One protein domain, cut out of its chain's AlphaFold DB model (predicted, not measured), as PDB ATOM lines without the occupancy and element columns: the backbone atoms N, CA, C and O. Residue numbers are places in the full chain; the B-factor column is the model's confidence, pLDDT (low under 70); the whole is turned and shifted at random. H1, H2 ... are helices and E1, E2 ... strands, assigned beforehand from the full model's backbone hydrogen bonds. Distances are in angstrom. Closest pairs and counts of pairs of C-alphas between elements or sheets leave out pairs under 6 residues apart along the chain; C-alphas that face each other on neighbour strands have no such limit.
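What this domain is: This is residues 4 to 162 of the 169 residues of an uncharacterized protein of Salmonella enterica subsp. enterica serovar Schwarzengrund (UniProt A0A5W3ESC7). A small three-stranded sheet is covered on one face by two long helices, H2 and H4, crossing at 74 degrees; its other face is bare. H3 folds back on H2, H1 packs on H4, and H5 packs on H2 and H4. The printed part has 159 residues, with five named helices and three named strands in the order E1 H1 H2 H3 H4 E2 E3 H5; the class is mostly helix. The sheet, E1 - E3 - E2, is antiparallel. The whole is compact, with radius of gyration of the C-alphas 16.0 A, and flat, spanning 49 by 43 by 23 A.

How they stand to each other: E3, residues 126 to 131, is the inner strand between E1, residues 5 to 9, and E2, residues 112 to 118. N 7 and O 128, and N 129 and O 115, are each 2.9 A apart, within hydrogen-bond range. H2, residues 24 to 48, and H4, residues 80 to 100, are on the same face, making two layers, helices over a sheet, at heights of 12.6 A and 13.0 A. Their closest C-alphas, Val 31 and Gly 93, are 6.2 A apart. H4 is the hub, touching H1, residues 12 to 21, at Ala 88 and Ala 16, 5.4 A between C-alphas. H1 only grazes the sheet. H3, residues 60 to 72, forms a helical hairpin with H2, closest C-alphas Thr 62 and Glu 30, 4.8 A. H5, residues 144 to 162, touches H2, closest C-alphas Val 157 and Ala 42, 5.7 A. Every O i to N i+4 pair is within hydrogen-bond range in H2, H3 and H4, against 11 of 15 in H5 and 2 of 6 in H1, where 4 of 7 O i to N i+3 pairs are.

Where its parts are: E1 begins at C-alpha 5 (261.111, 322.546, 396.687). H2 is 35.2 A long, H4 30.2 A, and H5 25.9 A, with a kink of 43 degrees near residue 152. H5 ends at C-alpha 162 (271.649, 336.767, 410.324).

The domain as a whole: The farthest C-alphas, Gly 74 and Glu 145, are 52.1 A apart. The printed part has no cut. The links H2 to H3, H4 to E2 and E3 to H5 are long. Residues 50 to 56 have pLDDT under 70.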
ATOM      1  N   ARG A   4     258.471 324.031 392.783       87.19
ATOM      2  CA  ARG A   4     258.490 323.850 394.240       87.19
ATOM      3  C   ARG A   4     259.574 322.918 394.801       87.19
ATOM      4  O   ARG A   4     259.858 321.832 394.310       87.19
ATOM      5  N   SER A   5     260.170 323.348 395.905       92.00
ATOM      6  CA  SER A   5     261.111 322.546 396.687       92.00
ATOM      7  C   SER A   5     260.582 322.372 398.100       92.00
ATOM      8  O   SER A   5     260.073 323.317 398.705       92.00
ATOM      9  N   HIS A   6     260.693 321.142 398.594       94.75
ATOM     10  CA  HIS A   6     260.356 320.766 399.960       94.75
ATOM     11  C   HIS A   6     261.613 320.787 400.816       94.75
ATOM     12  O   HIS A   6     262.671 320.319 400.394       94.75
ATOM     13  N   PHE A   7     261.478 321.365 401.999       96.19
ATOM     14  CA  PHE A   7     262.555 321.565 402.949       96.19
ATOM     15  C   PHE A   7     262.105 321.160 404.344       96.19
ATOM     16  O   PHE A   7     260.914 321.100 404.653       96.19
ATOM     17  N   TYR A   8     263.087 320.913 405.202       95.75
ATOM     18  CA  TYR A   8     262.862 320.375 406.529       95.75
ATOM     19  C   TYR A   8     263.875 320.941 407.526       95.75
ATOM     20  O   TYR A   8     265.075 320.983 407.246       95.75
ATOM     21  N   ILE A   9     263.379 321.375 408.686       97.00
ATOM     22  CA  ILE A   9     264.172 321.878 409.811       97.00
ATOM     23  C   ILE A   9     263.995 320.910 410.988       97.00
ATOM     24  O   ILE A   9     262.944 320.933 411.643       97.00
ATOM     25  N   PRO A  10     265.001 320.068 411.279       96.06
ATOM     26  CA  PRO A  10     264.967 319.196 412.445       96.06
ATOM     27  C   PRO A  10     265.125 320.008 413.735       96.06
ATOM     28  O   PRO A  10     265.891 320.970 413.793       96.06
ATOM     29  N   GLY A  11     264.417 319.607 414.787       94.75
ATOM     30  CA  GLY A  11     264.471 320.231 416.105       94.75
ATOM     31  C   GLY A  11     263.964 321.673 416.134       94.75
ATOM     32  O   GLY A  11     264.332 322.412 417.049       94.75
ATOM     33  N   TYR A  12     263.137 322.085 415.165       96.25
ATOM     34  CA  TYR A  12     262.593 323.444 415.071       96.25
ATOM     35  C   TYR A  12     262.038 323.939 416.409       96.25
ATOM     36  O   TYR A  12     262.343 325.051 416.818       96.25
ATOM     37  N   GLN A  13     261.275 323.112 417.126       93.19
ATOM     38  CA  GLN A  13     260.661 323.496 418.399       93.19
ATOM     39  C   GLN A  13     261.696 323.907 419.461       93.19
ATOM     40  O   GLN A  13     261.471 324.859 420.205       93.19
ATOM     41  N   LEU A  14     262.846 323.230 419.508       93.69
ATOM     42  CA  LEU A  14     263.933 323.569 420.430       93.69
ATOM     43  C   LEU A  14     264.646 324.857 420.002       93.69
ATOM     44  O   LEU A  14     264.962 325.697 420.838       93.69
ATOM     45  N   LEU A  15     264.878 325.017 418.697       94.12
ATOM     46  CA  LEU A  15     265.547 326.190 418.125       94.12
ATOM     47  C   LEU A  15     264.694 327.460 418.246       94.12
ATOM     48  O   LEU A  15     265.229 328.545 418.473       94.12
ATOM     49  N   ALA A  16     263.376 327.306 418.101       93.50
ATOM     50  CA  ALA A  16     262.386 328.370 418.150       93.50
ATOM     51  C   ALA A  16     262.245 328.968 419.552       93.50
ATOM     52  O   ALA A  16     261.947 330.154 419.668       93.50
ATOM     53  N   GLY A  17     262.450 328.182 420.615       94.25
ATOM     54  CA  GLY A  17     262.303 328.644 421.995       94.25
ATOM     55  C   GLY A  17     260.958 329.358 422.218       94.25
ATOM     56  O   GLY A  17     259.912 328.731 422.025       94.25
ATOM     57  N   PRO A  18     260.944 330.658 422.575       94.12
ATOM     58  CA  PRO A  18     259.698 331.404 422.766       94.12
ATOM     59  C   PRO A  18     258.861 331.519 421.481       94.12
ATOM     60  O   PRO A  18     257.648 331.641 421.562       94.12
ATOM     61  N   LEU A  19     259.460 331.397 420.289       95.75
ATOM     62  CA  LEU A  19     258.733 331.483 419.018       95.75
ATOM     63  C   LEU A  19     257.773 330.306 418.773       95.75
ATOM     64  O   LEU A  19     257.034 330.311 417.792       95.75
ATOM     65  N   THR A  20     257.776 329.293 419.641       94.81
ATOM     66  CA  THR A  20     256.825 328.172 419.586       94.81
ATOM     67  C   THR A  20     255.385 328.579 419.903       94.81
ATOM     68  O   THR A  20     254.468 327.824 419.597       94.81
ATOM     69  N   GLU A  21     255.166 329.770 420.469       94.00
ATOM     70  CA  GLU A  21     253.824 330.337 420.660       94.00
ATOM     71  C   GLU A  21     253.188 330.849 419.354       94.00
ATOM     72  O   GLU A  21     251.983 331.099 419.308       94.00
ATOM     73  N   PHE A  22     253.978 330.983 418.282       95.69
ATOM     74  CA  PHE A  22     253.502 331.371 416.956       95.69
ATOM     75  C   PHE A  22     253.366 330.155 416.044       95.69
ATOM     76  O   PHE A  22     254.062 329.147 416.176       95.69
ATOM     77  N   SER A  23     252.510 330.292 415.033       95.38
ATOM     78  CA  SER A  23     252.469 329.340 413.928       95.38
ATOM     79  C   SER A  23     253.829 329.301 413.212       95.38
ATOM     80  O   SER A  23     254.314 330.358 412.788       95.38
ATOM     81  N   PRO A  24     254.436 328.117 412.991       96.44
ATOM     82  CA  PRO A  24     255.688 328.017 412.244       96.44
ATOM     83  C   PRO A  24     255.526 328.521 410.807       96.44
ATOM     84  O   PRO A  24     256.478 329.041 410.235       96.44
ATOM     85  N   ASN A  25     254.318 328.431 410.237       97.56
ATOM     86  CA  ASN A  25     254.020 328.996 408.926       97.56
ATOM     87  C   ASN A  25     254.264 330.505 408.871       97.56
ATOM     88  O   ASN A  25     254.855 331.000 407.916       97.56
ATOM     89  N   ASP A  26     253.805 331.227 409.889       97.25
ATOM     90  CA  ASP A  26     253.835 332.684 409.867       97.25
ATOM     91  C   ASP A  26     255.241 333.197 410.165       97.25
ATOM     92  O   ASP A  26     255.720 334.083 409.462       97.25
ATOM     93  N   VAL A  27     255.938 332.575 411.121       97.25
ATOM     94  CA  VAL A  27     257.340 332.899 411.419       97.25
ATOM     95  C   VAL A  27     258.221 332.629 410.201       97.25
ATOM     96  O   VAL A  27     258.974 333.504 409.782       97.25
ATOM     97  N   LEU A  28     258.124 331.438 409.599       97.75
ATOM     98  CA  LEU A  28     258.994 331.071 408.483       97.75
ATOM     99  C   LEU A  28     258.703 331.861 407.199       97.75
ATOM    100  O   LEU A  28     259.618 332.067 406.401       97.75
ATOM    101  N   ARG A  29     257.474 332.361 407.017       97.81
ATOM    102  CA  ARG A  29     257.149 333.304 405.938       97.81
ATOM    103  C   ARG A  29     257.951 334.598 406.062       97.81
ATOM    104  O   ARG A  29     258.550 335.034 405.086       97.81
ATOM    105  N   GLU A  30     257.993 335.187 407.253       97.50
ATOM    106  CA  GLU A  30     258.743 336.428 407.492       97.50
ATOM    107  C   GLU A  30     260.260 336.189 407.396       97.50
ATOM    108  O   GLU A  30     260.982 336.988 406.798       97.50
ATOM    109  N   VAL A  31     260.734 335.033 407.881       96.62
ATOM    110  CA  VAL A  31     262.136 334.602 407.736       96.62
ATOM    111  C   VAL A  31     262.526 334.468 406.263       96.62
ATOM    112  O   VAL A  31     263.633 334.855 405.894       96.62
ATOM    113  N   ASN A  32     261.641 333.954 405.404       96.06
ATOM    114  CA  ASN A  32     261.888 333.867 403.963       96.06
ATOM    115  C   ASN A  32     262.076 335.252 403.320       96.06
ATOM    116  O   ASN A  32     262.953 335.431 402.470       96.06
ATOM    117  N   ASP A  33     261.270 336.235 403.718       94.25
ATOM    118  CA  ASP A  33     261.339 337.596 403.176       94.25
ATOM    119  C   ASP A  33     262.618 338.318 403.638       94.25
ATOM    120  O   ASP A  33     263.326 338.941 402.833       94.25
ATOM    121  N   ASP A  34     262.979 338.153 404.914       94.06
ATOM    122  CA  ASP A  34     264.253 338.624 405.461       94.06
ATOM    123  C   ASP A  34     265.443 337.950 404.763       94.06
ATOM    124  O   ASP A  34     266.359 338.635 404.297       94.06
ATOM    125  N   LEU A  35     265.418 336.622 404.589       92.56
ATOM    126  CA  LEU A  35     266.504 335.890 403.935       92.56
ATOM    127  C   LEU A  35     266.698 336.339 402.485       92.56
ATOM    128  O   LEU A  35     267.831 336.524 402.039       92.56
ATOM    129  N   ASN A  36     265.617 336.571 401.738       91.12
ATOM    130  CA  ASN A  36     265.718 337.082 400.374       91.12
ATOM    131  C   ASN A  36     266.471 338.424 400.314       91.12
ATOM    132  O   ASN A  36     267.272 338.638 399.393       91.12
ATOM    133  N   SER A  37     266.255 339.289 401.306       90.00
ATOM    134  CA  SER A  37     266.941 340.578 401.459       90.00
ATOM    135  C   SER A  37     268.396 340.415 401.919       90.00
ATOM    136  O   SER A  37     269.296 341.086 401.402       90.00
ATOM    137  N   ILE A  38     268.653 339.473 402.829       91.00
ATOM    138  CA  ILE A  38     269.997 339.102 403.289       91.00
ATOM    139  C   ILE A  38     270.844 338.585 402.129       91.00
ATOM    140  O   ILE A  38     271.963 339.051 401.948       91.00
ATOM    141  N   ILE A  39     270.301 337.698 401.294       91.44
ATOM    142  CA  ILE A  39     270.993 337.159 400.116       91.44
ATOM    143  C   ILE A  39     271.389 338.280 399.148       91.44
ATOM    144  O   ILE A  39     272.515 338.292 398.656       91.44
ATOM    145  N   ASN A  40     270.498 339.246 398.893       89.38
ATOM    146  CA  ASN A  40     270.817 340.403 398.045       89.38
ATOM    147  C   ASN A  40     271.989 341.214 398.607       89.38
ATOM    148  O   ASN A  40     272.887 341.628 397.873       89.38
ATOM    149  N   THR A  41     271.981 341.422 399.921       88.56
ATOM    150  CA  THR A  41     273.017 342.183 400.622       88.56
ATOM    151  C   THR A  41     274.347 341.434 400.620       88.56
ATOM    152  O   THR A  41     275.382 342.020 400.307       88.56
ATOM    153  N   ALA A  42     274.318 340.129 400.895       89.56
ATOM    154  CA  ALA A  42     275.488 339.263 400.854       89.56
ATOM    155  C   ALA A  42     276.106 339.223 399.452       89.56
ATOM    156  O   ALA A  42     277.316 339.371 399.320       89.56
ATOM    157  N   MET A  43     275.288 339.116 398.402       89.94
ATOM    158  CA  MET A  43     275.764 339.191 397.019       89.94
ATOM    159  C   MET A  43     276.427 340.528 396.708       89.94
ATOM    160  O   MET A  43     277.543 340.549 396.195       89.94
ATOM    161  N   SER A  44     275.799 341.646 397.083       86.81
ATOM    162  CA  SER A  44     276.411 342.967 396.906       86.81
ATOM    163  C   SER A  44     277.758 343.071 397.626       86.81
ATOM    164  O   SER A  44     278.685 343.679 397.094       86.81
ATOM    165  N   PHE A  45     277.890 342.477 398.814       87.12
ATOM    166  CA  PHE A  45     279.158 342.454 399.537       87.12
ATOM    167  C   PHE A  45     280.217 341.612 398.829       87.12
ATOM    168  O   PHE A  45     281.339 342.077 398.654       87.12
ATOM    169  N   VAL A  46     279.867 340.402 398.396       86.62
ATOM    170  CA  VAL A  46     280.807 339.503 397.717       86.62
ATOM    171  C   VAL A  46     281.258 340.091 396.373       86.62
ATOM    172  O   VAL A  46     282.431 339.986 396.027       86.62
ATOM    173  N   GLU A  47     280.372 340.767 395.637       84.94
ATOM    174  CA  GLU A  47     280.710 341.378 394.345       84.94
ATOM    175  C   GLU A  47     281.450 342.720 394.471       84.94
ATOM    176  O   GLU A  47     282.303 343.030 393.640       84.94
ATOM    177  N   ARG A  48     281.118 343.548 395.472       82.69
ATOM    178  CA  ARG A  48     281.585 344.950 395.562       82.69
ATOM    179  C   ARG A  48     282.497 345.233 396.754       82.69
ATOM    180  O   ARG A  48     282.978 346.355 396.893       82.69
ATOM    181  N   GLY A  49     282.695 344.263 397.642       76.81
ATOM    182  CA  GLY A  49     283.533 344.373 398.840       76.81
ATOM    183  C   GLY A  49     283.015 345.333 399.915       76.81
ATOM    184  O   GLY A  49     283.734 345.613 400.871       76.81
ATOM    185  N   THR A  50     281.798 345.870 399.781       67.88
ATOM    186  CA  THR A  50     281.236 346.842 400.729       67.88
ATOM    187  C   THR A  50     279.789 346.506 401.073       67.88
ATOM    188  O   THR A  50     278.945 346.286 400.207       67.88
ATOM    189  N   ILE A  51     279.512 346.462 402.373       66.06
ATOM    190  CA  ILE A  51     278.176 346.659 402.936       66.06
ATOM    191  C   ILE A  51     278.159 348.154 403.244       66.06
ATOM    192  O   ILE A  51     279.177 348.671 403.705       66.06
ATOM    193  N   GLY A  52     277.094 348.881 402.901       63.06
ATOM    194  CA  GLY A  52     277.020 350.328 403.144       63.06
ATOM    195  C   GLY A  52     277.355 350.721 404.596       63.06
ATOM    196  O   GLY A  52     277.531 349.874 405.465       63.06
ATOM    197  N   SER A  53     277.418 352.021 404.881       57.06
ATOM    198  CA  SER A  53     277.956 352.571 406.139       57.06
ATOM    199  C   SER A  53     277.290 352.098 407.445       57.06
ATOM    200  O   SER A  53     277.842 352.356 408.510       57.06
ATOM    201  N   GLU A  54     276.153 351.399 407.394       58.88
ATOM    202  CA  GLU A  54     275.489 350.816 408.562       58.88
ATOM    203  C   GLU A  54     275.018 349.385 408.275       58.88
ATOM    204  O   GLU A  54     274.175 349.156 407.402       58.88
ATOM    205  N   LEU A  55     275.529 348.420 409.048       65.44
ATOM    206  CA  LEU A  55     275.014 347.055 409.049       65.44
ATOM    207  C   LEU A  55     273.820 346.993 410.003       65.44
ATOM    208  O   LEU A  55     273.979 347.018 411.224       65.44
ATOM    209  N   LYS A  56     272.619 346.998 409.427       67.06
ATOM    210  CA  LYS A  56     271.358 346.949 410.173       67.06
ATOM    211  C   LYS A  56     271.069 345.520 410.621       67.06
ATOM    212  O   LYS A  56     271.548 344.571 410.006       67.06
ATOM    213  N   PHE A  57     270.249 345.371 411.661       70.12
ATOM    214  CA  PHE A  57     269.619 344.087 411.958       70.12
ATOM    215  C   PHE A  57     268.868 343.621 410.707       70.12
ATOM    216  O   PHE A  57     268.096 344.392 410.138       70.12
ATOM    217  N   MET A  58     269.137 342.407 410.228       80.19
ATOM    218  CA  MET A  58     268.645 341.967 408.919       80.19
ATOM    219  C   MET A  58     267.357 341.139 408.983       80.19
ATOM    220  O   MET A  58     266.726 340.937 407.953       80.19
ATOM    221  N   MET A  59     266.939 340.715 410.180       89.38
ATOM    222  CA  MET A  59     265.705 339.949 410.408       89.38
ATOM    223  C   MET A  59     264.534 340.859 410.839       89.38
ATOM    224  O   MET A  59     263.760 340.536 411.746       89.38
ATOM    225  N   ASN A  60     264.459 342.062 410.254       89.75
ATOM    226  CA  ASN A  60     263.535 343.118 410.685       89.75
ATOM    227  C   ASN A  60     262.069 342.735 410.495       89.75
ATOM    228  O   ASN A  60     261.244 343.102 411.334       89.75
ATOM    229  N   ASN A  61     261.728 342.038 409.407       92.94
ATOM    230  CA  ASN A  61     260.339 341.676 409.145       92.94
ATOM    231  C   ASN A  61     259.869 340.652 410.175       92.94
ATOM    232  O   ASN A  61     258.833 340.855 410.811       92.94
ATOM    233  N   THR A  62     260.701 339.644 410.446       94.62
ATOM    234  CA  THR A  62     260.437 338.611 411.451       94.62
ATOM    235  C   THR A  62     260.290 339.220 412.843       94.62
ATOM    236  O   THR A  62     259.305 338.959 413.536       94.62
ATOM    237  N   PHE A  63     261.215 340.094 413.253       93.44
ATOM    238  CA  PHE A  63     261.118 340.762 414.554       93.44
ATOM    239  C   PHE A  63     259.902 341.688 414.637       93.44
ATOM    240  O   PHE A  63     259.185 341.692 415.637       93.44
ATOM    241  N   GLY A  64     259.620 342.438 413.569       93.88
ATOM    242  CA  GLY A  64     258.442 343.290 413.484       93.88
ATOM    243  C   GLY A  64     257.136 342.499 413.573       93.88
ATOM    244  O   GLY A  64     256.204 342.941 414.241       93.88
ATOM    245  N   PHE A  65     257.056 341.324 412.943       96.00
ATOM    246  CA  PHE A  65     255.913 340.418 413.054       96.00
ATOM    247  C   PHE A  65     255.708 339.936 414.492       96.00
ATOM    248  O   PHE A  65     254.605 340.077 415.024       96.00
ATOM    249  N   VAL A  66     256.765 339.435 415.136       94.88
ATOM    250  CA  VAL A  66     256.718 338.960 416.528       94.88
ATOM    251  C   VAL A  66     256.285 340.090 417.461       94.88
ATOM    252  O   VAL A  66     255.317 339.946 418.204       94.88
ATOM    253  N   SER A  67     256.939 341.252 417.366       93.19
ATOM    254  CA  SER A  67     256.641 342.418 418.200       93.19
ATOM    255  C   SER A  67     255.192 342.890 418.046       93.19
ATOM    256  O   SER A  67     254.510 343.108 419.047       93.19
ATOM    257  N   ARG A  68     254.678 342.993 416.811       95.38
ATOM    258  CA  ARG A  68     253.282 343.392 416.563       95.38
ATOM    259  C   ARG A  68     252.281 342.366 417.088       95.38
ATOM    260  O   ARG A  68     251.264 342.753 417.653       95.38
ATOM    261  N   THR A  69     252.564 341.080 416.906       94.62
ATOM    262  CA  THR A  69     251.663 340.002 417.334       94.62
ATOM    263  C   THR A  69     251.590 339.917 418.857       94.62
ATOM    264  O   THR A  69     250.506 339.772 419.412       94.62
ATOM    265  N   LEU A  70     252.714 340.085 419.550       93.19
ATOM    266  CA  LEU A  70     252.743 340.179 421.010       93.19
ATOM    267  C   LEU A  70     252.027 341.426 421.519       93.19
ATOM    268  O   LEU A  70     251.213 341.338 422.439       93.19
ATOM    269  N   ASN A  71     252.256 342.571 420.873       93.00
ATOM    270  CA  ASN A  71     251.608 343.823 421.247       93.00
ATOM    271  C   ASN A  71     250.079 343.732 421.127       93.00
ATOM    272  O   ASN A  71     249.368 344.207 422.012       93.00
ATOM    273  N   ALA A  72     249.574 343.042 420.099       92.50
ATOM    274  CA  ALA A  72     248.146 342.772 419.933       92.50
ATOM    275  C   ALA A  72     247.545 341.934 421.080       92.50
ATOM    276  O   ALA A  72     246.352 342.045 421.359       92.50
ATOM    277  N   HIS A  73     248.366 341.146 421.778       91.38
ATOM    278  CA  HIS A  73     247.990 340.396 422.979       91.38
ATOM    279  C   HIS A  73     248.342 341.125 424.290       91.38
ATOM    280  O   HIS A  73     248.266 340.535 425.365       91.38
ATOM    281  N   GLY A  74     248.717 342.407 424.222       89.81
ATOM    282  CA  GLY A  74     249.061 343.226 425.387       89.81
ATOM    283  C   GLY A  74     250.478 343.011 425.926       89.81
ATOM    284  O   GLY A  74     250.787 343.493 427.014       89.81
ATOM    285  N   VAL A  75     251.346 342.314 425.188       90.44
ATOM    286  CA  VAL A  75     252.742 342.064 425.567       90.44
ATOM    287  C   VAL A  75     253.659 342.996 424.777       90.44
ATOM    288  O   VAL A  75     253.738 342.926 423.552       90.44
ATOM    289  N   VAL A  76     254.382 343.874 425.472       88.56
ATOM    290  CA  VAL A  76     255.429 344.713 424.871       88.56
ATOM    291  C   VAL A  76     256.777 344.060 425.139       88.56
ATOM    292  O   VAL A  76     257.086 343.742 426.280       88.56
ATOM    293  N   LEU A  77     257.570 343.854 424.085       87.69
ATOM    294  CA  LEU A  77     258.930 343.340 424.220       87.69
ATOM    295  C   LEU A  77     259.835 344.417 424.817       87.69
ATOM    296  O   LEU A  77     260.102 345.427 424.167       87.69
ATOM    297  N   GLU A  78     260.350 344.169 426.017       87.38
ATOM    298  CA  GLU A  78     261.275 345.074 426.697       87.38
ATOM    299  C   GLU A  78     262.567 344.360 427.110       87.38
ATOM    300  O   GLU A  78     262.562 343.176 427.454       87.38
ATOM    301  N   ASN A  79     263.677 345.105 427.115       86.69
ATOM    302  CA  ASN A  79     264.962 344.706 427.699       86.69
ATOM    303  C   ASN A  79     265.401 343.281 427.303       86.69
ATOM    304  O   ASN A  79     265.730 343.014 426.147       86.69
ATOM    305  N   GLU A  80     265.392 342.360 428.266       87.06
ATOM    306  CA  GLU A  80     265.805 340.968 428.104       87.06
ATOM    307  C   GLU A  80     264.940 340.213 427.088       87.06
ATOM    308  O   GLU A  80     265.472 339.432 426.304       87.06
ATOM    309  N   GLN A  81     263.639 340.507 427.002       86.69
ATOM    310  CA  GLN A  81     262.755 339.845 426.041       86.69
ATOM    311  C   GLN A  81     263.162 340.163 424.600       86.69
ATOM    312  O   GLN A  81     263.142 339.276 423.751       86.69
ATOM    313  N   VAL A  82     263.604 341.393 424.316       88.69
ATOM    314  CA  VAL A  82     264.118 341.759 422.984       88.69
ATOM    315  C   VAL A  82     265.303 340.869 422.605       88.69
ATOM    316  O   VAL A  82     265.363 340.368 421.483       88.69
ATOM    317  N   ILE A  83     266.206 340.608 423.554       89.31
ATOM    318  CA  ILE A  83     267.372 339.741 423.354       89.31
ATOM    319  C   ILE A  83     266.933 338.280 423.180       89.31
ATOM    320  O   ILE A  83     267.420 337.595 422.277       89.31
ATOM    321  N   THR A  84     265.993 337.800 423.999       91.44
ATOM    322  CA  THR A  84     265.482 336.425 423.948       91.44
ATOM    323  C   THR A  84     264.795 336.122 422.614       91.44
ATOM    324  O   THR A  84     265.157 335.152 421.945       91.44
ATOM    325  N   TYR A  85     263.861 336.972 422.180       92.81
ATOM    326  CA  TYR A  85     263.187 336.814 420.888       92.81
ATOM    327  C   TYR A  85     264.137 337.058 419.715       92.81
ATOM    328  O   TYR A  85     264.101 336.305 418.745       92.81
ATOM    329  N   GLY A  86     265.038 338.041 419.813       91.94
ATOM    330  CA  GLY A  86     266.072 338.276 418.805       91.94
ATOM    331  C   GLY A  86     266.947 337.041 418.583       91.94
ATOM    332  O   GLY A  86     267.110 336.592 417.451       91.94
ATOM    333  N   THR A  87     267.430 336.421 419.660       91.81
ATOM    334  CA  THR A  87     268.242 335.193 419.594       91.81
ATOM    335  C   THR A  87     267.463 334.030 418.977       91.81
ATOM    336  O   THR A  87     267.989 333.307 418.128       91.81
ATOM    337  N   ALA A  88     266.196 333.857 419.359       94.44
ATOM    338  CA  ALA A  88     265.333 332.821 418.796       94.44
ATOM    339  C   ALA A  88     265.123 333.001 417.282       94.44
ATOM    340  O   ALA A  88     265.248 332.044 416.516       94.44
ATOM    341  N   ILE A  89     264.892 334.239 416.833       95.31
ATOM    342  CA  ILE A  89     264.754 334.582 415.411       95.31
ATOM    343  C   ILE A  89     266.032 334.236 414.646       95.31
ATOM    344  O   ILE A  89     265.962 333.660 413.562       95.31
ATOM    345  N   GLN A  90     267.205 334.522 415.210       92.69
ATOM    346  CA  GLN A  90     268.483 334.183 414.580       92.69
ATOM    347  C   GLN A  90     268.714 332.678 414.478       92.69
ATOM    348  O   GLN A  90     269.207 332.197 413.457       92.69
ATOM    349  N   ASN A  91     268.358 331.922 415.517       94.31
ATOM    350  CA  ASN A  91     268.468 330.465 415.498       94.31
ATOM    351  C   ASN A  91     267.603 329.863 414.390       94.31
ATOM    352  O   ASN A  91     268.091 329.035 413.620       94.31
ATOM    353  N   ILE A  92     266.361 330.336 414.258       95.44
ATOM    354  CA  ILE A  92     265.479 329.922 413.168       95.44
ATOM    355  C   ILE A  92     266.002 330.390 411.811       95.44
ATOM    356  O   ILE A  92     266.035 329.587 410.885       95.44
ATOM    357  N   GLY A  93     266.485 331.629 411.688       95.00
ATOM    358  CA  GLY A  93     267.078 332.142 410.451       95.00
ATOM    359  C   GLY A  93     268.253 331.290 409.961       95.00
ATOM    360  O   GLY A  93     268.304 330.923 408.788       95.00
ATOM    361  N   ARG A  94     269.163 330.892 410.861       94.31
ATOM    362  CA  ARG A  94     270.293 330.001 410.537       94.31
ATOM    363  C   ARG A  94     269.842 328.600 410.141       94.31
ATOM    364  O   ARG A  94     270.343 328.041 409.164       94.31
ATOM    365  N   ALA A  95     268.893 328.031 410.879       95.44
ATOM    366  CA  ALA A  95     268.356 326.706 410.584       95.44
ATOM    367  C   ALA A  95     267.624 326.682 409.235       95.44
ATOM    368  O   ALA A  95     267.828 325.778 408.426       95.44
ATOM    369  N   TYR A  96     266.844 327.726 408.963       96.44
ATOM    370  CA  TYR A  96     266.177 327.940 407.690       96.44
ATOM    371  C   TYR A  96     267.184 328.074 406.549       96.44
ATOM    372  O   TYR A  96     267.067 327.368 405.551       96.44
ATOM    373  N   MET A  97     268.221 328.903 406.723       94.81
ATOM    374  CA  MET A  97     269.296 329.063 405.743       94.81
ATOM    375  C   MET A  97     269.989 327.728 405.431       94.81
ATOM    376  O   MET A  97     270.183 327.383 404.268       94.81
ATOM    377  N   THR A  98     270.294 326.945 406.468       94.12
ATOM    378  CA  THR A  98     270.908 325.613 406.342       94.12
ATOM    379  C   THR A  98     270.021 324.637 405.566       94.12
ATOM    380  O   THR A  98     270.521 323.811 404.802       94.12
ATOM    381  N   ALA A  99     268.702 324.712 405.758       95.12
ATOM    382  CA  ALA A  99     267.754 323.885 405.024       95.12
ATOM    383  C   ALA A  99     267.683 324.302 403.548       95.12
ATOM    384  O   ALA A  99     267.832 323.457 402.664       95.12
ATOM    385  N   VAL A 100     267.509 325.598 403.263       94.50
ATOM    386  CA  VAL A 100     267.345 326.058 401.877       94.50
ATOM    387  C   VAL A 100     268.622 325.934 401.060       94.50
ATOM    388  O   VAL A 100     268.528 325.610 399.880       94.50
ATOM    389  N   SER A 101     269.810 326.083 401.663       91.88
ATOM    390  CA  SER A 101     271.097 325.988 400.955       91.88
ATOM    391  C   SER A 101     271.379 324.625 400.320       91.88
ATOM    392  O   SER A 101     272.324 324.488 399.547       91.88
ATOM    393  N   GLN A 102     270.579 323.606 400.646       89.50
ATOM    394  CA  GLN A 102     270.638 322.282 400.024       89.50
ATOM    395  C   GLN A 102     270.045 322.271 398.605       89.50
ATOM    396  O   GLN A 102     270.352 321.379 397.818       89.50
ATOM    397  N   SER A 103     269.200 323.249 398.262       89.81
ATOM    398  CA  SER A 103     268.609 323.387 396.929       89.81
ATOM    399  C   SER A 103     269.474 324.282 396.049       89.81
ATOM    400  O   SER A 103     269.729 325.405 396.455       89.81
ATOM    401  N   PRO A 104     269.827 323.915 394.806       87.69
ATOM    402  CA  PRO A 104     270.614 324.780 393.914       87.69
ATOM    403  C   PRO A 104     269.916 326.113 393.559       87.69
ATOM    404  O   PRO A 104     270.539 327.023 393.007       87.69
ATOM    405  N   TYR A 105     268.629 326.252 393.889       90.00
ATOM    406  CA  TYR A 105     267.820 327.444 393.624       90.00
ATOM    407  C   TYR A 105     267.852 328.484 394.752       90.00
ATOM    408  O   TYR A 105     267.313 329.577 394.589       90.00
ATOM    409  N   TRP A 106     268.500 328.173 395.882       90.00
ATOM    410  CA  TRP A 106     268.382 328.919 397.139       90.00
ATOM    411  C   TRP A 106     268.740 330.407 397.050       90.00
ATOM    412  O   TRP A 106     268.097 331.226 397.704       90.00
ATOM    413  N   PHE A 107     269.720 330.768 396.216       91.44
ATOM    414  CA  PHE A 107     270.036 332.165 395.902       91.44
ATOM    415  C   PHE A 107     269.828 332.524 394.438       91.44
ATOM    416  O   PHE A 107     269.631 333.694 394.134       91.44
ATOM    417  N   THR A 108     269.897 331.553 393.526       90.75
ATOM    418  CA  THR A 108     269.826 331.818 392.083       90.75
ATOM    419  C   THR A 108     268.423 332.231 391.651       90.75
ATOM    420  O   THR A 108     268.300 332.912 390.639       90.75
ATOM    421  N   HIS A 109     267.391 331.887 392.429       91.12
ATOM    422  CA  HIS A 109     265.985 332.203 392.179       91.12
ATOM    423  C   HIS A 109     265.343 332.913 393.377       91.12
ATOM    424  O   HIS A 109     265.830 332.853 394.506       91.12
ATOM    425  N   TYR A 110     264.199 333.556 393.139       87.56
ATOM    426  CA  TYR A 110     263.347 334.041 394.225       87.56
ATOM    427  C   TYR A 110     262.504 332.897 394.793       87.56
ATOM    428  O   TYR A 110     261.545 332.458 394.159       87.56
ATOM    429  N   GLY A 111     262.839 332.438 396.002       89.75
ATOM    430  CA  GLY A 111     262.008 331.493 396.750       89.75
ATOM    431  C   GLY A 111     260.744 332.176 397.264       89.75
ATOM    432  O   GLY A 111     260.804 332.993 398.184       89.75
ATOM    433  N   ARG A 112     259.594 331.868 396.657       92.31
ATOM    434  CA  ARG A 112     258.287 332.368 397.100       92.31
ATOM    435  C   ARG A 112     257.706 331.431 398.146       92.31
ATOM    436  O   ARG A 112     257.640 330.224 397.927       92.31
ATOM    437  N   TRP A 113     257.262 331.992 399.265       95.50
ATOM    438  CA  TRP A 113     256.642 331.223 400.337       95.50
ATOM    439  C   TRP A 113     255.367 330.511 399.867       95.50
ATOM    440  O   TRP A 113     254.510 331.135 399.242       95.50
ATOM    441  N   VAL A 114     255.229 329.222 400.193       95.75
ATOM    442  CA  VAL A 114     253.998 328.448 399.947       95.75
ATOM    443  C   VAL A 114     253.319 328.080 401.259       95.75
ATOM    444  O   VAL A 114     252.122 328.311 401.414       95.75
ATOM    445  N   GLY A 115     254.069 327.516 402.205       96.62
ATOM    446  CA  GLY A 115     253.543 327.171 403.518       96.62
ATOM    447  C   GLY A 115     254.493 326.312 404.341       96.62
ATOM    448  O   GLY A 115     255.426 325.718 403.797       96.62
ATOM    449  N   ALA A 116     254.222 326.223 405.643       97.38
ATOM    450  CA  ALA A 116     254.902 325.307 406.551       97.38
ATOM    451  C   ALA A 116     253.966 324.690 407.579       97.38
ATOM    452  O   ALA A 116     252.923 325.249 407.915       97.38
ATOM    453  N   GLN A 117     254.386 323.551 408.115       96.38
ATOM    454  CA  GLN A 117     253.702 322.871 409.202       96.38
ATOM    455  C   GLN A 117     254.685 322.049 410.031       96.38
ATOM    456  O   GLN A 117     255.735 321.626 409.544       96.38
ATOM    457  N   TYR A 118     254.317 321.784 411.283       96.00
ATOM    458  CA  TYR A 118     254.976 320.733 412.049       96.00
ATOM    459  C   TYR A 118     254.776 319.385 411.360       96.00
ATOM    460  O   TYR A 118     253.698 319.098 410.832       96.00
ATOM    461  N   THR A 119     255.809 318.547 411.368       93.69
ATOM    462  CA  THR A 119     255.702 317.234 410.735       93.69
ATOM    463  C   THR A 119     254.865 316.281 411.582       93.69
ATOM    464  O   THR A 119     254.874 316.321 412.812       93.69
ATOM    465  N   THR A 120     254.173 315.353 410.923       88.94
ATOM    466  CA  THR A 120     253.397 314.307 411.607       88.94
ATOM    467  C   THR A 120     254.265 313.178 412.161       88.94
ATOM    468  O   THR A 120     253.821 312.433 413.030       88.94
ATOM    469  N   ARG A 121     255.502 313.034 411.663       87.69
ATOM    470  CA  ARG A 121     256.442 311.982 412.087       87.69
ATOM    471  C   ARG A 121     257.189 312.357 413.360       87.69
ATOM    472  O   ARG A 121     257.382 311.502 414.217       87.69
ATOM    473  N   ASN A 122     257.597 313.617 413.471       90.75
ATOM    474  CA  ASN A 122     258.211 314.169 414.666       90.75
ATOM    475  C   ASN A 122     257.661 315.586 414.907       90.75
ATOM    476  O   ASN A 122     258.005 316.511 414.164       90.75
ATOM    477  N   PRO A 123     256.829 315.773 415.948       87.06
ATOM    478  CA  PRO A 123     256.195 317.057 416.238       87.06
ATOM    479  C   PRO A 123     257.172 318.191 416.573       87.06
ATOM    480  O   PRO A 123     256.772 319.349 416.562       87.06
ATOM    481  N   ALA A 124     258.437 317.880 416.874       93.06
ATOM    482  CA  ALA A 124     259.462 318.890 417.126       93.06
ATOM    483  C   ALA A 124     260.030 319.517 415.841       93.06
ATOM    484  O   ALA A 124     260.715 320.540 415.913       93.06
ATOM    485  N   ASP A 125     259.758 318.921 414.680       96.69
ATOM    486  CA  ASP A 125     260.334 319.319 413.400       96.69
ATOM    487  C   ASP A 125     259.313 320.042 412.530       96.69
ATOM    488  O   ASP A 125     258.109 319.793 412.624       96.69
ATOM    489  N   VAL A 126     259.801 320.891 411.627       97.38
ATOM    490  CA  VAL A 126     258.963 321.626 410.677       97.38
ATOM    491  C   VAL A 126     259.370 321.295 409.252       97.38
ATOM    492  O   VAL A 126     260.554 321.251 408.924       97.38
ATOM    493  N   GLU A 127     258.375 321.096 408.398       97.06
ATOM    494  CA  GLU A 127     258.543 321.026 406.953       97.06
ATOM    495  C   GLU A 127     257.924 322.251 406.280       97.06
ATOM    496  O   GLU A 127     256.932 322.805 406.762       97.06
ATOM    497  N   PHE A 128     258.510 322.681 405.166       96.88
ATOM    498  CA  PHE A 128     258.025 323.836 404.424       96.88
ATOM    499  C   PHE A 128     258.273 323.718 402.923       96.88
ATOM    500  O   PHE A 128     259.090 322.924 402.457       96.88
ATOM    501  N   LEU A 129     257.535 324.523 402.164       96.25
ATOM    502  CA  LEU A 129     257.571 324.552 400.710       96.25
ATOM    503  C   LEU A 129     257.886 325.961 400.208       96.25
ATOM    504  O   LEU A 129     257.262 326.934 400.640       96.25
ATOM    505  N   LEU A 130     258.802 326.044 399.242       95.12
ATOM    506  CA  LEU A 130     259.053 327.255 398.458       95.12
ATOM    507  C   LEU A 130     258.781 327.002 396.987       95.12
ATOM    508  O   LEU A 130     259.080 325.922 396.491       95.12
ATOM    509  N   ASP A 131     258.267 328.007 396.288       92.75
ATOM    510  CA  ASP A 131     258.079 328.011 394.841       92.75
ATOM    511  C   ASP A 131     259.127 328.906 394.161       92.75
ATOM    512  O   ASP A 131     259.206 330.103 394.439       92.75
ATOM    513  N   TYR A 132     259.916 328.327 393.254       90.44
ATOM    514  CA  TYR A 132     260.962 329.020 392.497       90.44
ATOM    515  C   TYR A 132     260.533 329.411 391.075       90.44
ATOM    516  O   TYR A 132     261.320 329.997 390.337       90.44
ATOM    517  N   ASN A 133     259.267 329.198 390.695       85.75
ATOM    518  CA  ASN A 133     258.727 329.624 389.395       85.75
ATOM    519  C   ASN A 133     258.676 331.157 389.217       85.75
ATOM    520  O   ASN A 133     258.254 331.660 388.178       85.75
ATOM    521  N   GLY A 134     259.070 331.921 390.238       71.69
ATOM    522  CA  GLY A 134     259.046 333.378 390.240       71.69
ATOM    523  C   GLY A 134     260.107 334.066 389.381       71.69
ATOM    524  O   GLY A 134     260.028 335.287 389.251       71.69
ATOM    525  N   GLY A 135     261.049 333.308 388.811       77.44
ATOM    526  CA  GLY A 135     262.111 333.796 387.930       77.44
ATOM    527  C   GLY A 135     263.504 333.798 388.565       77.44
ATOM    528  O   GLY A 135     263.658 333.703 389.789       77.44
ATOM    529  N   ASP A 136     264.511 333.919 387.700       83.88
ATOM    530  CA  ASP A 136     265.919 333.993 388.081       83.88
ATOM    531  C   ASP A 136     266.227 335.307 388.806       83.88
ATOM    532  O   ASP A 136     265.869 336.399 388.361       83.88
ATOM    533  N   LYS A 137     266.939 335.192 389.923       87.25
ATOM    534  CA  LYS A 137     267.450 336.304 390.725       87.25
ATOM    535  C   LYS A 137     268.873 336.675 390.316       87.25
ATOM    536  O   LYS A 137     269.177 337.851 390.139       87.25
ATOM    537  N   PHE A 138     269.725 335.668 390.120       89.38
ATOM    538  CA  PHE A 138     271.101 335.842 389.656       89.38
ATOM    539  C   PHE A 138     271.431 334.825 388.552       89.38
ATOM    540  O   PHE A 138     272.104 333.820 388.811       89.38
ATOM    541  N   PRO A 139     270.962 335.058 387.312       86.12
ATOM    542  CA  PRO A 139     271.119 334.109 386.209       86.12
ATOM    543  C   PRO A 139     272.589 333.831 385.856       86.12
ATOM    544  O   PRO A 139     272.914 332.761 385.347       86.12
ATOM    545  N   GLN A 140     273.509 334.747 386.181       87.50
ATOM    546  CA  GLN A 140     274.947 334.564 385.977       87.50
ATOM    547  C   GLN A 140     275.553 333.413 386.801       87.50
ATOM    548  O   GLN A 140     276.642 332.946 386.478       87.50
ATOM    549  N   PHE A 141     274.858 332.935 387.840       89.06
ATOM    550  CA  PHE A 141     275.284 331.795 388.658       89.06
ATOM    551  C   PHE A 141     274.486 330.515 388.369       89.06
ATOM    552  O   PHE A 141     274.561 329.565 389.142       89.06
ATOM    553  N   ALA A 142     273.739 330.460 387.258       80.69
ATOM    554  CA  ALA A 142     272.992 329.264 386.861       80.69
ATOM    555  C   ALA A 142     273.904 328.090 386.448       80.69
ATOM    556  O   ALA A 142     273.500 326.932 386.526       80.69
ATOM    557  N   SER A 143     275.140 328.364 386.010       87.88
ATOM    558  CA  SER A 143     276.124 327.317 385.717       87.88
ATOM    559  C   SER A 143     276.709 326.726 387.001       87.88
ATOM    560  O   SER A 143     277.078 327.482 387.904       87.88
ATOM    561  N   GLN A 144     276.910 325.407 387.027       87.31
ATOM    562  CA  GLN A 144     277.481 324.689 388.172       87.31
ATOM    563  C   GLN A 144     278.830 325.267 388.632       87.31
ATOM    564  O   GLN A 144     279.021 325.498 389.820       87.31
ATOM    565  N   GLU A 145     279.729 325.592 387.700       89.38
ATOM    566  CA  GLU A 145     281.046 326.161 388.024       89.38
ATOM    567  C   GLU A 145     280.932 327.504 388.770       89.38
ATOM    568  O   GLU A 145     281.570 327.724 389.801       89.38
ATOM    569  N   ALA A 146     280.076 328.407 388.282       87.75
ATOM    570  CA  ALA A 146     279.855 329.698 388.925       87.75
ATOM    571  C   ALA A 146     279.186 329.550 390.302       87.75
ATOM    572  O   ALA A 146     279.564 330.261 391.236       87.75
ATOM    573  N   TYR A 147     278.240 328.612 390.435       89.19
ATOM    574  CA  TYR A 147     277.573 328.276 391.694       89.19
ATOM    575  C   TYR A 147     278.564 327.764 392.750       89.19
ATOM    576  O   TYR A 147     278.601 328.274 393.873       89.19
ATOM    577  N   GLU A 148     279.398 326.788 392.392       90.44
ATOM    578  CA  GLU A 148     280.375 326.170 393.296       90.44
ATOM    579  C   GLU A 148     281.457 327.162 393.734       90.44
ATOM    580  O   GLU A 148     281.918 327.122 394.873       90.44
ATOM    581  N   ARG A 149     281.815 328.115 392.865       90.81
ATOM    582  CA  ARG A 149     282.786 329.169 393.184       90.81
ATOM    583  C   ARG A 149     282.252 330.201 394.181       90.81
ATOM    584  O   ARG A 149     283.018 330.696 395.011       90.81
ATOM    585  N   ILE A 150     280.977 330.581 394.068       91.12
ATOM    586  CA  ILE A 150     280.403 331.686 394.852       91.12
ATOM    587  C   ILE A 150     279.811 331.225 396.189       91.12
ATOM    588  O   ILE A 150     279.896 331.946 397.183       91.12
ATOM    589  N   THR A 151     279.266 330.008 396.249       90.19
ATOM    590  CA  THR A 151     278.586 329.472 397.442       90.19
ATOM    591  C   THR A 151     279.445 329.538 398.719       90.19
ATOM    592  O   THR A 151     278.948 330.051 399.725       90.19
ATOM    593  N   PRO A 152     280.737 329.137 398.715       91.25
ATOM    594  CA  PRO A 152     281.587 329.204 399.908       91.25
ATOM    595  C   PRO A 152     281.858 330.630 400.406       91.25
ATOM    596  O   PRO A 152     282.211 330.813 401.567       91.25
ATOM    597  N   GLN A 153     281.704 331.637 399.541       90.69
ATOM    598  CA  GLN A 153     281.891 333.050 399.884       90.69
ATOM    599  C   GLN A 153     280.600 333.673 400.424       90.69
ATOM    600  O   GLN A 153     280.647 334.531 401.300       90.69
ATOM    601  N   LEU A 154     279.443 333.225 399.930       90.12
ATOM    602  CA  LEU A 154     278.131 333.728 400.343       90.12
ATOM    603  C   LEU A 154     277.705 333.237 401.723       90.12
ATOM    604  O   LEU A 154     277.221 334.035 402.523       90.12
ATOM    605  N   LEU A 155     277.870 331.940 402.002       89.88
ATOM    606  CA  LEU A 155     277.361 331.330 403.236       89.88
ATOM    607  C   LEU A 155     277.868 332.030 404.513       89.88
ATOM    608  O   LEU A 155     277.028 332.376 405.345       89.88
ATOM    609  N   PRO A 156     279.175 332.331 404.672       88.88
ATOM    610  CA  PRO A 156     279.667 333.017 405.868       88.88
ATOM    611  C   PRO A 156     279.124 334.442 406.011       88.88
ATOM    612  O   PRO A 156     278.871 334.904 407.120       88.88
ATOM    613  N   VAL A 157     278.930 335.147 404.892       89.88
ATOM    614  CA  VAL A 157     278.397 336.517 404.895       89.88
ATOM    615  C   VAL A 157     276.931 336.508 405.312       89.88
ATOM    616  O   VAL A 157     276.513 337.347 406.103       89.88
ATOM    617  N   ILE A 158     276.150 335.545 404.827       90.69
ATOM    618  CA  ILE A 158     274.749 335.376 405.220       90.69
ATOM    619  C   ILE A 158     274.643 335.025 406.704       90.69
ATOM    620  O   ILE A 158     273.842 335.639 407.404       90.69
ATOM    621  N   ASP A 159     275.467 334.100 407.198       88.06
ATOM    622  CA  ASP A 159     275.476 333.734 408.618       88.06
ATOM    623  C   ASP A 159     275.835 334.935 409.514       88.06
ATOM    624  O   ASP A 159     275.151 335.201 410.504       88.06
ATOM    625  N   LEU A 160     276.825 335.742 409.106       87.56
ATOM    626  CA  LEU A 160     277.167 337.006 409.768       87.56
ATOM    627  C   LEU A 160     275.982 337.984 409.781       87.56
ATOM    628  O   LEU A 160     275.700 338.600 410.808       87.56
ATOM    629  N   LEU A 161     275.293 338.142 408.649       88.38
ATOM    630  CA  LEU A 161     274.158 339.058 408.505       88.38
ATOM    631  C   LEU A 161     272.945 338.622 409.334       88.38
ATOM    632  O   LEU A 161     272.278 339.477 409.912       88.38
ATOM    633  N   ILE A 162     272.681 337.315 409.433       88.38
ATOM    634  CA  ILE A 162     271.649 336.767 410.324       88.38
ATOM    635  C   ILE A 162     272.056 336.996 411.784       88.38
ATOM    636  O   ILE A 162     271.245 337.446 412.591       88.38
TER     637      ILE A 162